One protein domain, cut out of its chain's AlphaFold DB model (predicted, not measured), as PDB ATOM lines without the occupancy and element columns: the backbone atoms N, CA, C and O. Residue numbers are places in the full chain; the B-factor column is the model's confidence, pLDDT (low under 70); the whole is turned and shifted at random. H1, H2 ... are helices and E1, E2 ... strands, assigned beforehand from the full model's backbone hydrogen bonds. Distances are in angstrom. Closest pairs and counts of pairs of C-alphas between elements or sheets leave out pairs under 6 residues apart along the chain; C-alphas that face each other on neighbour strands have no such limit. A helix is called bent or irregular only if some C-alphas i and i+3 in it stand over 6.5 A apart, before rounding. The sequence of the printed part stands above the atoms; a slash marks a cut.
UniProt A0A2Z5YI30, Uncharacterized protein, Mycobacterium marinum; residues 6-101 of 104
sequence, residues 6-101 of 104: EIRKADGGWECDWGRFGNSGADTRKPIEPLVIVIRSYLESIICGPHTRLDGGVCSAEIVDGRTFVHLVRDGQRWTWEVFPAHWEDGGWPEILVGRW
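What this domain is: This is residues 6 to 101 of the 104 residues of an uncharacterized protein of Mycobacterium marinum (UniProt A0A2Z5YI30). One strongly twisted sheet, with the long bent strand E6 as its spine: the hairpin E4 and E5 extends it beside the first part of E6, the short hairpin E1 and E2 joins its far end, and E7 with E3 lies along its other side. The one short helix, H1, packs on one face of this sheet near E4, and a long loop, residues 17 to 34, links E2 to E3. The printed part has 96 residues, with one named helix and seven named strands that follow along the chain in the order E1 E2 E3 H1 E4 E5 E6 E7. The sheet is branched and mixed, with E1 and E6 its one parallel pair, and the class is mostly strand. The whole is compact, with a radius of gyration of the C-alphas of 13.2 A and spans of 35 by 33 by 21 A.

Where its parts are: E6, residues 77 to 88, is the longest strand, 30.7 A from C-alpha 77 at (-1.578, -33.255, 16.722) to C-alpha 88 at (-28.630, -32.419, 2.200). E5 is residues 67 to 74, 23.2 A, and E4 residues 58 to 64, 19.5 A. E7 is residues 96 to 100 and E3 residues 35 to 39. E1, residues 6 to 10, begins with C-alpha 6 at (-24.549, -32.766, -1.955); E2 is residues 13 to 16. H1 is residues 40 to 46, 10.1 A.

How they stand to each other: E6 bends by 74 degrees at residue 85, and its pairing is staggered. E5 and E1 lie on one side of it, beside residues 77 to 83 and 86 to 88, and E7 on the other side. E4, E5, E6 and E7 form a meander, each strand the antiparallel neighbour of the one before. N 60 and O 71 of the hairpin E4 and E5 are 3.1 A apart, within hydrogen-bond range, as are N 70 and O 81 of the hairpin E5 and E6, 2.8 A, and N 84 and O 98 of the hairpin E6 and E7, 2.9 A. E3, an edge strand, is antiparallel to E7, with N 36 and O 99 at 2.9 A. E1 is parallel to E6, with N 7 and O 87 at 2.8 A, and forms a hairpin with E2, with N 8 and O 15 at 2.8 A. H1 is on the sheet at a height of 7.5 A, over none of the strands, but only just: 2 of its C-alphas fall on E5. Its closest C-alphas to E4 are those of Ile 46 and Ser 60, 5.0 A apart. In H1 every O i to N i+4 pair is within hydrogen-bond range. E1 and E4 are apart.

The domain as a whole: The two C-alphas farthest apart, those of Gly 76 and Asp 90, are 38.3 A apart. The printed part has no cut. The links from E2 to E3 and from H1 to E4 are long, 18 and 11 residues. The mean pLDDT of the printed part is 90.4, and residues 23 to 28 are under 70.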
ATOM      1  N   GLU A   6     -23.335 -32.064  -2.381       95.62
ATOM      2  CA  GLU A   6     -24.549 -32.766  -1.955       95.62
ATOM      3  C   GLU A   6     -24.177 -33.909  -0.996       95.62
ATOM      4  O   GLU A   6     -23.299 -34.723  -1.300       95.62
ATOM      5  N   ILE A   7     -24.824 -33.967   0.172       94.94
ATOM      6  CA  ILE A   7     -24.712 -35.076   1.126       94.94
ATOM      7  C   ILE A   7     -25.943 -35.968   1.017       94.94
ATOM      8  O   ILE A   7     -27.075 -35.504   1.166       94.94
ATOM      9  N   ARG A   8     -25.702 -37.266   0.845       94.69
ATOM     10  CA  ARG A   8     -26.716 -38.306   0.678       94.69
ATOM     11  C   ARG A   8     -26.659 -39.307   1.822       94.69
ATOM     12  O   ARG A   8     -25.601 -39.549   2.416       94.69
ATOM     13  N   LYS A   9     -27.808 -39.901   2.142       91.81
ATOM     14  CA  LYS A   9     -27.881 -40.988   3.124       91.81
ATOM     15  C   LYS A   9     -27.357 -42.274   2.496       91.81
ATOM     16  O   LYS A   9     -27.749 -42.628   1.391       91.81
ATOM     17  N   ALA A  10     -26.534 -43.008   3.234       89.56
ATOM     18  CA  ALA A  10     -26.019 -44.299   2.804       89.56
ATOM     19  C   ALA A  10     -26.133 -45.336   3.924       89.56
ATOM     20  O   ALA A  10     -26.351 -44.998   5.092       89.56
ATOM     21  N   ASP A  11     -25.957 -46.614   3.587       86.12
ATOM     22  CA  ASP A  11     -25.988 -47.688   4.579       86.12
ATOM     23  C   ASP A  11     -24.937 -47.453   5.671       86.12
ATOM     24  O   ASP A  11     -23.727 -47.523   5.427       86.12
ATOM     25  N   GLY A  12     -25.413 -47.159   6.881       82.75
ATOM     26  CA  GLY A  12     -24.574 -46.920   8.054       82.75
ATOM     27  C   GLY A  12     -24.037 -45.493   8.213       82.75
ATOM     28  O   GLY A  12     -23.178 -45.292   9.070       82.75
ATOM     29  N   GLY A  13     -24.517 -44.503   7.448       88.12
ATOM     30  CA  GLY A  13     -24.108 -43.112   7.648       88.12
ATOM     31  C   GLY A  13     -24.476 -42.165   6.509       88.12
ATOM     32  O   GLY A  13     -25.567 -42.233   5.944       88.12
ATOM     33  N   TRP A  14     -23.543 -41.271   6.203       91.81
ATOM     34  CA  TRP A  14     -23.676 -40.236   5.184       91.81
ATOM     35  C   TRP A  14     -22.506 -40.323   4.206       91.81
ATOM     36  O   TRP A  14     -21.406 -40.757   4.575       91.81
ATOM     37  N   GLU A  15     -22.719 -39.871   2.978       95.25
ATOM     38  CA  GLU A  15     -21.685 -39.790   1.948       95.25
ATOM     39  C   GLU A  15     -21.900 -38.596   1.017       95.25
ATOM     40  O   GLU A  15     -22.953 -37.966   1.026       95.25
ATOM     41  N   CYS A  16     -20.884 -38.283   0.223       94.81
ATOM     42  CA  CYS A  16     -20.943 -37.313  -0.865       94.81
ATOM     43  C   CYS A  16     -20.078 -37.808  -2.034       94.81
ATOM     44  O   CYS A  16     -19.476 -38.881  -1.955       94.81
ATOM     45  N   ASP A  17     -19.956 -37.017  -3.100       94.25
ATOM     46  CA  ASP A  17     -19.134 -37.363  -4.273       94.25
ATOM     47  C   ASP A  17     -17.640 -37.572  -3.953       94.25
ATOM     48  O   ASP A  17     -16.907 -38.149  -4.753       94.25
ATOM     49  N   TRP A  18     -17.172 -37.132  -2.780       93.94
ATOM     50  CA  TRP A  18     -15.791 -37.331  -2.320       93.94
ATOM     51  C   TRP A  18     -15.594 -38.593  -1.476       93.94
ATOM     52  O   TRP A  18     -14.459 -38.932  -1.143       93.94
ATOM     53  N   GLY A  19     -16.674 -39.292  -1.119       93.19
ATOM     54  CA  GLY A  19     -16.639 -40.517  -0.328       93.19
ATOM     55  C   GLY A  19     -17.523 -40.475   0.918       93.19
ATOM     56  O   GLY A  19     -18.380 -39.606   1.093       93.19
ATOM     57  N   ARG A  20     -17.313 -41.462   1.793       92.62
ATOM     58  CA  ARG A  20     -18.082 -41.656   3.029       92.62
ATOM     59  C   ARG A  20     -17.517 -40.853   4.191       92.62
ATOM     60  O   ARG A  20     -16.304 -40.798   4.385       92.62
ATOM     61  N   PHE A  21     -18.407 -40.305   5.013       89.50
ATOM     62  CA  PHE A  21     -18.026 -39.691   6.281       89.50
ATOM     63  C   PHE A  21     -17.798 -40.775   7.335       89.50
ATOM     64  O   PHE A  21     -18.667 -41.617   7.575       89.50
ATOM     65  N   GLY A  22     -16.641 -40.749   7.993       77.62
ATOM     66  CA  GLY A  22     -16.381 -41.627   9.127       77.62
ATOM     67  C   GLY A  22     -16.951 -41.060  10.431       77.62
ATOM     68  O   GLY A  22     -17.045 -39.850  10.633       77.62
ATOM     69  N   ASN A  23     -17.327 -41.946  11.354       66.69
ATOM     70  CA  ASN A  23     -17.877 -41.578  12.664       66.69
ATOM     71  C   ASN A  23     -16.774 -41.485  13.743       66.69
ATOM     72  O   ASN A  23     -16.884 -42.079  14.817       66.69
ATOM     73  N   SER A  24     -15.660 -40.816  13.433       60.56
ATOM     74  CA  SER A  24     -14.499 -40.702  14.336       60.56
ATOM     75  C   SER A  24     -14.693 -39.662  15.442       60.56
ATOM     76  O   SER A  24     -14.070 -39.751  16.496       60.56
ATOM     77  N   GLY A  25     -15.618 -38.713  15.263       59.19
ATOM     78  CA  GLY A  25     -15.917 -37.684  16.261       59.19
ATOM     79  C   GLY A  25     -16.484 -38.212  17.587       59.19
ATOM     80  O   GLY A  25     -16.420 -37.497  18.582       59.19
ATOM     81  N   ALA A  26     -17.022 -39.436  17.609       59.88
ATOM     82  CA  ALA A  26     -17.595 -40.066  18.802       59.88
ATOM     83  C   ALA A  26     -16.620 -41.006  19.541       59.88
ATOM     84  O   ALA A  26     -16.881 -41.374  20.684       59.88
ATOM     85  N   ASP A  27     -15.515 -41.410  18.907       68.50
ATOM     86  CA  ASP A  27     -14.529 -42.321  19.492       68.50
ATOM     87  C   ASP A  27     -13.120 -41.804  19.211       68.50
ATOM     88  O   ASP A  27     -12.581 -41.974  18.118       68.50
ATOM     89  N   THR A  28     -12.506 -41.191  20.221       68.56
ATOM     90  CA  THR A  28     -11.168 -40.595  20.118       68.56
ATOM     91  C   THR A  28     -10.058 -41.605  19.833       68.56
ATOM     92  O   THR A  28      -8.962 -41.200  19.454       68.56
ATOM     93  N   ARG A  29     -10.334 -42.912  19.963       70.88
ATOM     94  CA  ARG A  29      -9.403 -43.997  19.614       70.88
ATOM     95  C   ARG A  29      -9.388 -44.296  18.116       70.88
ATOM     96  O   ARG A  29      -8.512 -45.028  17.657       70.88
ATOM     97  N   LYS A  30     -10.368 -43.796  17.359       75.75
ATOM     98  CA  LYS A  30     -10.414 -43.959  15.906       75.75
ATOM     99  C   LYS A  30      -9.551 -42.899  15.219       75.75
ATOM    100  O   LYS A  30      -9.448 -41.778  15.722       75.75
ATOM    101  N   PRO A  31      -8.951 -43.238  14.067       79.06
ATOM    102  CA  PRO A  31      -8.240 -42.259  13.263       79.06
ATOM    103  C   PRO A  31      -9.170 -41.109  12.867       79.06
ATOM    104  O   PRO A  31     -10.372 -41.292  12.664       79.06
ATOM    105  N   ILE A  32      -8.599 -39.909  12.782       86.75
ATOM    106  CA  ILE A  32      -9.300 -38.741  12.263       86.75
ATOM    107  C   ILE A  32      -9.475 -38.900  10.752       86.75
ATOM    108  O   ILE A  32      -8.552 -39.296  10.043       86.75
ATOM    109  N   GLU A  33     -10.679 -38.599  10.281       87.88
ATOM    110  CA  GLU A  33     -11.130 -38.937   8.932       87.88
ATOM    111  C   GLU A  33     -10.864 -37.785   7.953       87.88
ATOM    112  O   GLU A  33     -10.878 -36.611   8.349       87.88
ATOM    113  N   PRO A  34     -10.646 -38.087   6.661       90.44
ATOM    114  CA  PRO A  34     -10.362 -37.073   5.651       90.44
ATOM    115  C   PRO A  34     -11.558 -36.171   5.351       90.44
ATOM    116  O   PRO A  34     -11.352 -35.056   4.882       90.44
ATOM    117  N   LEU A  35     -12.782 -36.625   5.640       93.56
ATOM    118  CA  LEU A  35     -14.016 -35.870   5.445       93.56
ATOM    119  C   LEU A  35     -14.694 -35.557   6.780       93.56
ATOM    120  O   LEU A  35     -14.812 -36.426   7.645       93.56
ATOM    121  N   VAL A  36     -15.200 -34.332   6.919       92.75
ATOM    122  CA  VAL A  36     -15.938 -33.875   8.103       92.75
ATOM    123  C   VAL A  36     -17.181 -33.083   7.704       92.75
ATOM    124  O   VAL A  36     -17.141 -32.282   6.774       92.75
ATOM    125  N   ILE A  37     -18.289 -33.287   8.418       93.06
ATOM    126  CA  ILE A  37     -19.478 -32.428   8.319       93.06
ATOM    127  C   ILE A  37     -19.361 -31.345   9.385       93.06
ATOM    128  O   ILE A  37     -19.175 -31.644  10.567       93.06
ATOM    129  N   VAL A  38     -19.494 -30.090   8.974       93.44
ATOM    130  CA  VAL A  38     -19.455 -28.931   9.865       93.44
ATOM    131  C   VAL A  38     -20.792 -28.213   9.778       93.44
ATOM    132  O   VAL A  38     -21.232 -27.839   8.698       93.44
ATOM    133  N   ILE A  39     -21.449 -28.000  10.916       94.69
ATOM    134  CA  ILE A  39     -22.663 -27.180  10.969       94.69
ATOM    135  C   ILE A  39     -22.263 -25.714  10.783       94.69
ATOM    136  O   ILE A  39     -21.331 -25.250  11.443       94.69
ATOM    137  N   ARG A  40     -22.974 -24.967   9.929       94.94
ATOM    138  CA  ARG A  40     -22.635 -23.566   9.628       94.94
ATOM    139  C   ARG A  40     -22.565 -22.696  10.880       94.94
ATOM    140  O   ARG A  40     -21.563 -22.020  11.086       94.94
ATOM    141  N   SER A  41     -23.565 -22.773  11.753       94.81
ATOM    142  CA  SER A  41     -23.573 -22.001  13.002       94.81
ATOM    143  C   SER A  41     -22.419 -22.371  13.941       94.81
ATOM    144  O   SER A  41     -21.921 -21.530  14.686       94.81
ATOM    145  N   TYR A  42     -21.939 -23.619  13.885       93.81
ATOM    146  CA  TYR A  42     -20.754 -24.021  14.633       93.81
ATOM    147  C   TYR A  42     -19.487 -23.396  14.043       93.81
ATOM    148  O   TYR A  42     -18.690 -22.848  14.801       93.81
ATOM    149  N   LEU A  43     -19.330 -23.404  12.714       95.12
ATOM    150  CA  LEU A  43     -18.232 -22.715  12.026       95.12
ATOM    151  C   LEU A  43     -18.183 -21.221  12.389       95.12
ATOM    152  O   LEU A  43     -17.128 -20.710  12.755       95.12
ATOM    153  N   GLU A  44     -19.329 -20.543  12.339       94.69
ATOM    154  CA  GLU A  44     -19.472 -19.125  12.704       94.69
ATOM    155  C   GLU A  44     -19.084 -18.843  14.162       94.69
ATOM    156  O   GLU A  44     -18.607 -17.757  14.486       94.69
ATOM    157  N   SER A  45     -19.241 -19.825  15.048       94.69
ATOM    158  CA  SER A  45     -18.782 -19.693  16.429       94.69
ATOM    159  C   SER A  45     -17.261 -19.837  16.545       94.69
ATOM    160  O   SER A  45     -16.607 -18.978  17.132       94.69
ATOM    161  N   ILE A  46     -16.673 -20.860  15.908       96.00
ATOM    162  CA  ILE A  46     -15.240 -21.169  16.048       96.00
ATOM    163  C   ILE A  46     -14.324 -20.247  15.235       96.00
ATOM    164  O   ILE A  46     -13.116 -20.211  15.474       96.00
ATOM    165  N   ILE A  47     -14.881 -19.497  14.279       95.06
ATOM    166  CA  ILE A  47     -14.153 -18.446  13.561       95.06
ATOM    167  C   ILE A  47     -13.972 -17.184  14.415       95.06
ATOM    168  O   ILE A  47     -13.015 -16.440  14.225       95.06
ATOM    169  N   CYS A  48     -14.865 -16.956  15.383       93.69
ATOM    170  CA  CYS A  48     -14.740 -15.859  16.342       93.69
ATOM    171  C   CYS A  48     -13.735 -16.180  17.462       93.69
ATOM    172  O   CYS A  48     -13.261 -15.274  18.148       93.69
ATOM    173  N   GLY A  49     -13.407 -17.458  17.659       93.31
ATOM    174  CA  GLY A  49     -12.422 -17.913  18.632       93.31
ATOM    175  C   GLY A  49     -12.446 -19.432  18.824       93.31
ATOM    176  O   GLY A  49     -13.463 -20.072  18.567       93.31
ATOM    177  N   PRO A  50     -11.341 -20.041  19.287       94.88
ATOM    178  CA  PRO A  50     -11.260 -21.485  19.454       94.88
ATOM    179  C   PRO A  50     -12.228 -22.000  20.526       94.88
ATOM    180  O   PRO A  50     -12.363 -21.409  21.598       94.88
ATOM    181  N   HIS A  51     -12.856 -23.145  20.264       94.62
ATOM    182  CA  HIS A  51     -13.731 -23.845  21.203       94.62
ATOM    183  C   HIS A  51     -13.101 -25.156  21.669       94.62
ATOM    184  O   HIS A  51     -12.709 -25.993  20.855       94.62
ATOM    185  N   THR A  52     -13.091 -25.380  22.979       92.81
ATOM    186  CA  THR A  52     -12.699 -26.666  23.565       92.81
ATOM    187  C   THR A  52     -13.892 -27.619  23.581       92.81
ATOM    188  O   THR A  52     -14.958 -27.300  24.106       92.81
ATOM    189  N   ARG A  53     -13.718 -28.803  22.997       86.69
ATOM    190  CA  ARG A  53     -14.683 -29.905  22.997       86.69
ATOM    191  C   ARG A  53     -14.620 -30.679  24.316       86.69
ATOM    192  O   ARG A  53     -13.628 -30.639  25.038       86.69
ATOM    193  N   LEU A  54     -15.667 -31.455  24.596       84.62
ATOM    194  CA  LEU A  54     -15.735 -32.318  25.784       84.62
ATOM    195  C   LEU A  54     -14.646 -33.405  25.814       84.62
ATOM    196  O   LEU A  54     -14.282 -33.866  26.890       84.62
ATOM    197  N   ASP A  55     -14.119 -33.797  24.652       83.00
ATOM    198  CA  ASP A  55     -13.027 -34.767  24.521       83.00
ATOM    199  C   ASP A  55     -11.629 -34.131  24.651       83.00
ATOM    200  O   ASP A  55     -10.626 -34.788  24.377       83.00
ATOM    201  N   GLY A  56     -11.554 -32.852  25.036       87.69
ATOM    202  CA  GLY A  56     -10.307 -32.099  25.174       87.69
ATOM    203  C   GLY A  56      -9.733 -31.570  23.855       87.69
ATOM    204  O   GLY A  56      -8.742 -30.841  23.884       87.69
ATOM    205  N   GLY A  57     -10.341 -31.888  22.706       91.06
ATOM    206  CA  GLY A  57      -9.936 -31.332  21.418       91.06
ATOM    207  C   GLY A  57     -10.271 -29.843  21.308       91.06
ATOM    208  O   GLY A  57     -11.337 -29.410  21.734       91.06
ATOM    209  N   VAL A  58      -9.391 -29.050  20.705       94.62
ATOM    210  CA  VAL A  58      -9.635 -27.627  20.431       94.62
ATOM    211  C   VAL A  58      -9.976 -27.454  18.957       94.62
ATOM    212  O   VAL A  58      -9.162 -27.780  18.094       94.62
ATOM    213  N   CYS A  59     -11.173 -26.941  18.675       95.44
ATOM    214  CA  CYS A  59     -11.607 -26.572  17.334       95.44
ATOM    215  C   CYS A  59     -11.378 -25.083  17.089       95.44
ATOM    216  O   CYS A  59     -11.749 -24.261  17.922       95.44
ATOM    217  N   SER A  60     -10.850 -24.726  15.927       97.00
ATOM    218  CA  SER A  60     -10.767 -23.339  15.463       97.00
ATOM    219  C   SER A  60     -11.025 -23.266  13.965       97.00
ATOM    220  O   SER A  60     -10.988 -24.289  13.279       97.00
ATOM    221  N   ALA A  61     -11.288 -22.068  13.454       97.38
ATOM    222  CA  ALA A  61     -11.349 -21.828  12.022       97.38
ATOM    223  C   ALA A  61     -10.586 -20.563  11.632       97.38
ATOM    224  O   ALA A  61     -10.451 -19.640  12.434       97.38
ATOM    225  N   GLU A  62     -10.117 -20.524  10.391       96.25
ATOM    226  CA  GLU A  62      -9.488 -19.352   9.787       96.25
ATOM    227  C   GLU A  62      -9.940 -19.169   8.332       96.25
ATOM    228  O   GLU A  62     -10.331 -20.130   7.665       96.25
ATOM    229  N   ILE A  63      -9.896 -17.926   7.845       95.94
ATOM    230  CA  ILE A  63     -10.107 -17.594   6.432       95.94
ATOM    231  C   ILE A  63      -8.794 -17.068   5.864       95.94
ATOM    232  O   ILE A  63      -8.250 -16.088   6.370       95.94
ATOM    233  N   VAL A  64      -8.321 -17.694   4.789       94.88
ATOM    234  CA  VAL A  64      -7.093 -17.324   4.075       94.88
ATOM    235  C   VAL A  64      -7.427 -17.228   2.594       94.88
ATOM    236  O   VAL A  64      -7.938 -18.183   2.015       94.88
ATOM    237  N   ASP A  65      -7.190 -16.066   1.986       93.50
ATOM    238  CA  ASP A  65      -7.435 -15.818   0.555       93.50
ATOM    239  C   ASP A  65      -8.844 -16.229   0.075       93.50
ATOM    240  O   ASP A  65      -9.034 -16.750  -1.022       93.50
ATOM    241  N   GLY A  66      -9.859 -16.017   0.922       92.38
ATOM    242  CA  GLY A  66     -11.256 -16.363   0.629       92.38
ATOM    243  C   GLY A  66     -11.604 -17.850   0.780       92.38
ATOM    244  O   GLY A  66     -12.750 -18.225   0.541       92.38
ATOM    245  N   ARG A  67     -10.652 -18.687   1.200       94.50
ATOM    246  CA  ARG A  67     -10.853 -20.099   1.548       94.50
ATOM    247  C   ARG A  67     -11.014 -20.230   3.055       94.50
ATOM    248  O   ARG A  67     -10.324 -19.548   3.810       94.50
ATOM    249  N   THR A  68     -11.899 -21.117   3.492       96.19
ATOM    250  CA  THR A  68     -12.160 -21.342   4.918       96.19
ATOM    251  C   THR A  68     -11.572 -22.675   5.349       96.19
ATOM    252  O   THR A  68     -11.824 -23.702   4.720       96.19
ATOM    253  N   PHE A  69     -10.839 -22.664   6.458       96.94
ATOM    254  CA  PHE A  69     -10.224 -23.847   7.040       96.94
ATOM    255  C   PHE A  69     -10.735 -24.074   8.457       96.94
ATOM    256  O   PHE A  69     -10.901 -23.131   9.225       96.94
ATOM    257  N   VAL A  70     -10.977 -25.336   8.801       96.69
ATOM    258  CA  VAL A  70     -11.298 -25.789  10.156       96.69
ATOM    259  C   VAL A  70     -10.146 -26.631  10.668       96.69
ATOM    260  O   VAL A  70      -9.591 -27.452   9.935       96.69
ATOM    261  N   HIS A  71      -9.813 -26.457  11.941       95.88
ATOM    262  CA  HIS A  71      -8.756 -27.195  12.607       95.88
ATOM    263  C   HIS A  71      -9.283 -27.921  13.829       95.88
ATOM    264  O   HIS A  71     -10.126 -27.401  14.555       95.88
ATOM    265  N   LEU A  72      -8.715 -29.094  14.080       93.94
ATOM    266  CA  LEU A  72      -8.811 -29.797  15.348       93.94
ATOM    267  C   LEU A  72      -7.398 -29.974  15.887       93.94
ATOM    268  O   LEU A  72      -6.545 -30.508  15.181       93.94
ATOM    269  N   VAL A  73      -7.159 -29.563  17.128       93.88
ATOM    270  CA  VAL A  73      -5.934 -29.881  17.867       93.88
ATOM    271  C   VAL A  73      -6.282 -30.821  19.012       93.88
ATOM    272  O   VAL A  73      -7.107 -30.480  19.855       93.88
ATOM    273  N   ARG A  74      -5.667 -32.004  19.054       90.19
ATOM    274  CA  ARG A  74      -5.831 -32.985  20.137       90.19
ATOM    275  C   ARG A  74      -4.548 -33.797  20.271       90.19
ATOM    276  O   ARG A  74      -3.926 -34.114  19.264       90.19
ATOM    277  N   ASP A  75      -4.132 -34.086  21.501       89.12
ATOM    278  CA  ASP A  75      -2.936 -34.893  21.795       89.12
ATOM    279  C   ASP A  75      -1.654 -34.395  21.091       89.12
ATOM    280  O   ASP A  75      -0.821 -35.172  20.631       89.12
ATOM    281  N   GLY A  76      -1.509 -33.069  20.967       87.81
ATOM    282  CA  GLY A  76      -0.368 -32.433  20.294       87.81
ATOM    283  C   GLY A  76      -0.367 -32.551  18.764       87.81
ATOM    284  O   GLY A  76       0.564 -32.067  18.125       87.81
ATOM    285  N   GLN A  77      -1.396 -33.153  18.168       91.38
ATOM    286  CA  GLN A  77      -1.578 -33.255  16.722       91.38
ATOM    287  C   GLN A  77      -2.607 -32.235  16.231       91.38
ATOM    288  O   GLN A  77      -3.540 -31.889  16.957       91.38
ATOM    289  N   ARG A  78      -2.433 -31.752  14.994       92.38
ATOM    290  CA  ARG A  78      -3.369 -30.850  14.310       92.38
ATOM    291  C   ARG A  78      -3.866 -31.500  13.027       92.38
ATOM    292  O   ARG A  78      -3.062 -31.920  12.200       92.38
ATOM    293  N   TRP A  79      -5.178 -31.496  12.843       93.69
ATOM    294  CA  TRP A  79      -5.833 -31.838  11.584       93.69
ATOM    295  C   TRP A  79      -6.492 -30.593  11.014       93.69
ATOM    296  O   TRP A  79      -7.029 -29.783  11.769       93.69
ATOM    297  N   THR A  80      -6.432 -30.446   9.695       95.62
ATOM    298  CA  THR A  80      -6.963 -29.291   8.971       95.62
ATOM    299  C   THR A  80      -7.836 -29.779   7.829       95.62
ATOM    300  O   THR A  80      -7.435 -30.674   7.083       95.62
ATOM    301  N   TRP A  81      -8.997 -29.156   7.677       96.38
ATOM    302  CA  TRP A  81      -9.891 -29.357   6.547       96.38
ATOM    303  C   TRP A  81     -10.203 -28.019   5.898       96.38
ATOM    304  O   TRP A  81     -10.510 -27.058   6.600       96.38
ATOM    305  N   GLU A  82     -10.173 -27.965   4.573       96.88
ATOM    306  CA  GLU A  82     -10.813 -26.885   3.827       96.88
ATOM    307  C   GLU A  82     -12.307 -27.186   3.722       96.88
ATOM    308  O   GLU A  82     -12.677 -28.306   3.360       96.88
ATOM    309  N   VAL A  83     -13.156 -26.211   4.053       96.06
ATOM    310  CA  VAL A  83     -14.612 -26.392   4.099       96.06
ATOM    311  C   VAL A  83     -15.319 -25.740   2.916       96.06
ATOM    312  O   VAL A  83     -15.058 -24.594   2.555       96.06
ATOM    313  N   PHE A  84     -16.270 -26.476   2.350       95.56
ATOM    314  CA  PHE A  84     -17.026 -26.096   1.162       95.56
ATOM    315  C   PHE A  84     -18.524 -26.046   1.478       95.56
ATOM    316  O   PHE A  84     -18.990 -26.833   2.310       95.56
ATOM    317  N   PRO A  85     -19.300 -25.152   0.832       95.69
ATOM    318  CA  PRO A  85     -20.754 -25.148   0.961       95.69
ATOM    319  C   PRO A  85     -21.332 -26.533   0.675       95.69
ATOM    320  O   PRO A  85     -20.911 -27.194  -0.275       95.69
ATOM    321  N   ALA A  86     -22.293 -26.968   1.483       95.75
ATOM    322  CA  ALA A  86     -22.956 -28.243   1.293       95.75
ATOM    323  C   ALA A  86     -24.456 -28.155   1.581       95.75
ATOM    324  O   ALA A  86     -24.924 -27.225   2.242       95.75
ATOM    325  N   HIS A  87     -25.203 -29.133   1.085       94.56
ATOM    326  CA  HIS A  87     -26.621 -29.303   1.370       94.56
ATOM    327  C   HIS A  87     -26.965 -30.787   1.473       94.56
ATOM    328  O   HIS A  87     -26.250 -31.645   0.955       94.56
ATOM    329  N   TRP A  88     -28.063 -31.080   2.156       94.69
ATOM    330  CA  TRP A  88     -28.630 -32.419   2.200       94.69
ATOM    331  C   TRP A  88     -29.445 -32.675   0.934       94.69
ATOM    332  O   TRP A  88     -30.175 -31.789   0.490       94.69
ATOM    333  N   GLU A  89     -29.357 -33.885   0.390       94.56
ATOM    334  CA  GLU A  89     -30.167 -34.354  -0.746       94.56
ATOM    335  C   GLU A  89     -31.676 -34.152  -0.512       94.56
ATOM    336  O   GLU A  89     -32.418 -33.794  -1.422       94.56
ATOM    337  N   ASP A  90     -32.132 -34.327   0.730       91.81
ATOM    338  CA  ASP A  90     -33.531 -34.163   1.131       91.81
ATOM    339  C   ASP A  90     -33.912 -32.712   1.490       91.81
ATOM    340  O   ASP A  90     -35.046 -32.452   1.897       91.81
ATOM    341  N   GLY A  91     -32.983 -31.760   1.351       89.31
ATOM    342  CA  GLY A  91     -33.184 -30.363   1.737       89.31
ATOM    343  C   GLY A  91     -33.288 -30.140   3.251       89.31
ATOM    344  O   GLY A  91     -33.824 -29.118   3.681       89.31
ATOM    345  N   GLY A  92     -32.812 -31.089   4.060       87.56
ATOM    346  CA  GLY A  92     -32.884 -31.050   5.516       87.56
ATOM    347  C   GLY A  92     -32.184 -29.858   6.183       87.56
ATOM    348  O   GLY A  92     -31.384 -29.129   5.598       87.56
ATOM    349  N   TRP A  93     -32.482 -29.678   7.471       80.50
ATOM    350  CA  TRP A  93     -31.764 -28.782   8.385       80.50
ATOM    351  C   TRP A  93     -30.839 -29.633   9.276       80.50
ATOM    352  O   TRP A  93     -31.237 -30.743   9.640       80.50
ATOM    353  N   PRO A  94     -29.640 -29.168   9.687       89.38
ATOM    354  CA  PRO A  94     -29.097 -27.807   9.597       89.38
ATOM    355  C   PRO A  94     -28.405 -27.459   8.283       89.38
ATOM    356  O   PRO A  94     -28.082 -28.335   7.489       89.38
ATOM    357  N   GLU A  95     -28.113 -26.168   8.100       93.19
ATOM    358  CA  GLU A  95     -27.134 -25.730   7.106       93.19
ATOM    359  C   GLU A  95     -25.747 -26.279   7.445       93.19
ATOM    360  O   GLU A  95     -25.270 -26.178   8.583       93.19
ATOM    361  N   ILE A  96     -25.088 -26.837   6.437       95.06
ATOM    362  CA  ILE A  96     -23.852 -27.590   6.599       95.06
ATOM    363  C   ILE A  96     -22.774 -27.150   5.612       95.06
ATOM    364  O   ILE A  96     -23.023 -26.526   4.579       95.06
ATOM    365  N   LEU A  97     -21.550 -27.514   5.960       95.94
ATOM    366  CA  LEU A  97     -20.379 -27.495   5.107       95.94
ATOM    367  C   LEU A  97     -19.723 -28.873   5.147       95.94
ATOM    368  O   LEU A  97     -19.823 -29.592   6.147       95.94
ATOM    369  N   VAL A  98     -19.008 -29.211   4.080       95.75
ATOM    370  CA  VAL A  98     -18.153 -30.398   4.035       95.75
ATOM    371  C   VAL A  98     -16.705 -29.956   4.050       95.75
ATOM    372  O   VAL A  98     -16.267 -29.216   3.172       95.75
ATOM    373  N   GLY A  99     -15.969 -30.415   5.055       95.06
ATOM    374  CA  GLY A  99     -14.523 -30.309   5.116       95.06
ATOM    375  C   GLY A  99     -13.860 -31.512   4.462       95.06
ATOM    376  O   GLY A  99     -14.240 -32.645   4.754       95.06
ATOM    377  N   ARG A 100     -12.845 -31.276   3.632       94.88
ATOM    378  CA  ARG A 100     -11.907 -32.306   3.159       94.88
ATOM    379  C   ARG A 100     -10.474 -31.898   3.479       94.88
ATOM    380  O   ARG A 100     -10.216 -30.707   3.659       94.88
ATOM    381  N   TRP A 101      -9.546 -32.852   3.564       93.25
ATOM    382  CA  TRP A 101      -8.124 -32.499   3.639       93.25
ATOM    383  C   TRP A 101      -7.763 -31.534   2.502       93.25
ATOM    384  O   TRP A 101      -8.239 -31.730   1.381       93.25
TER     385      TRP A 101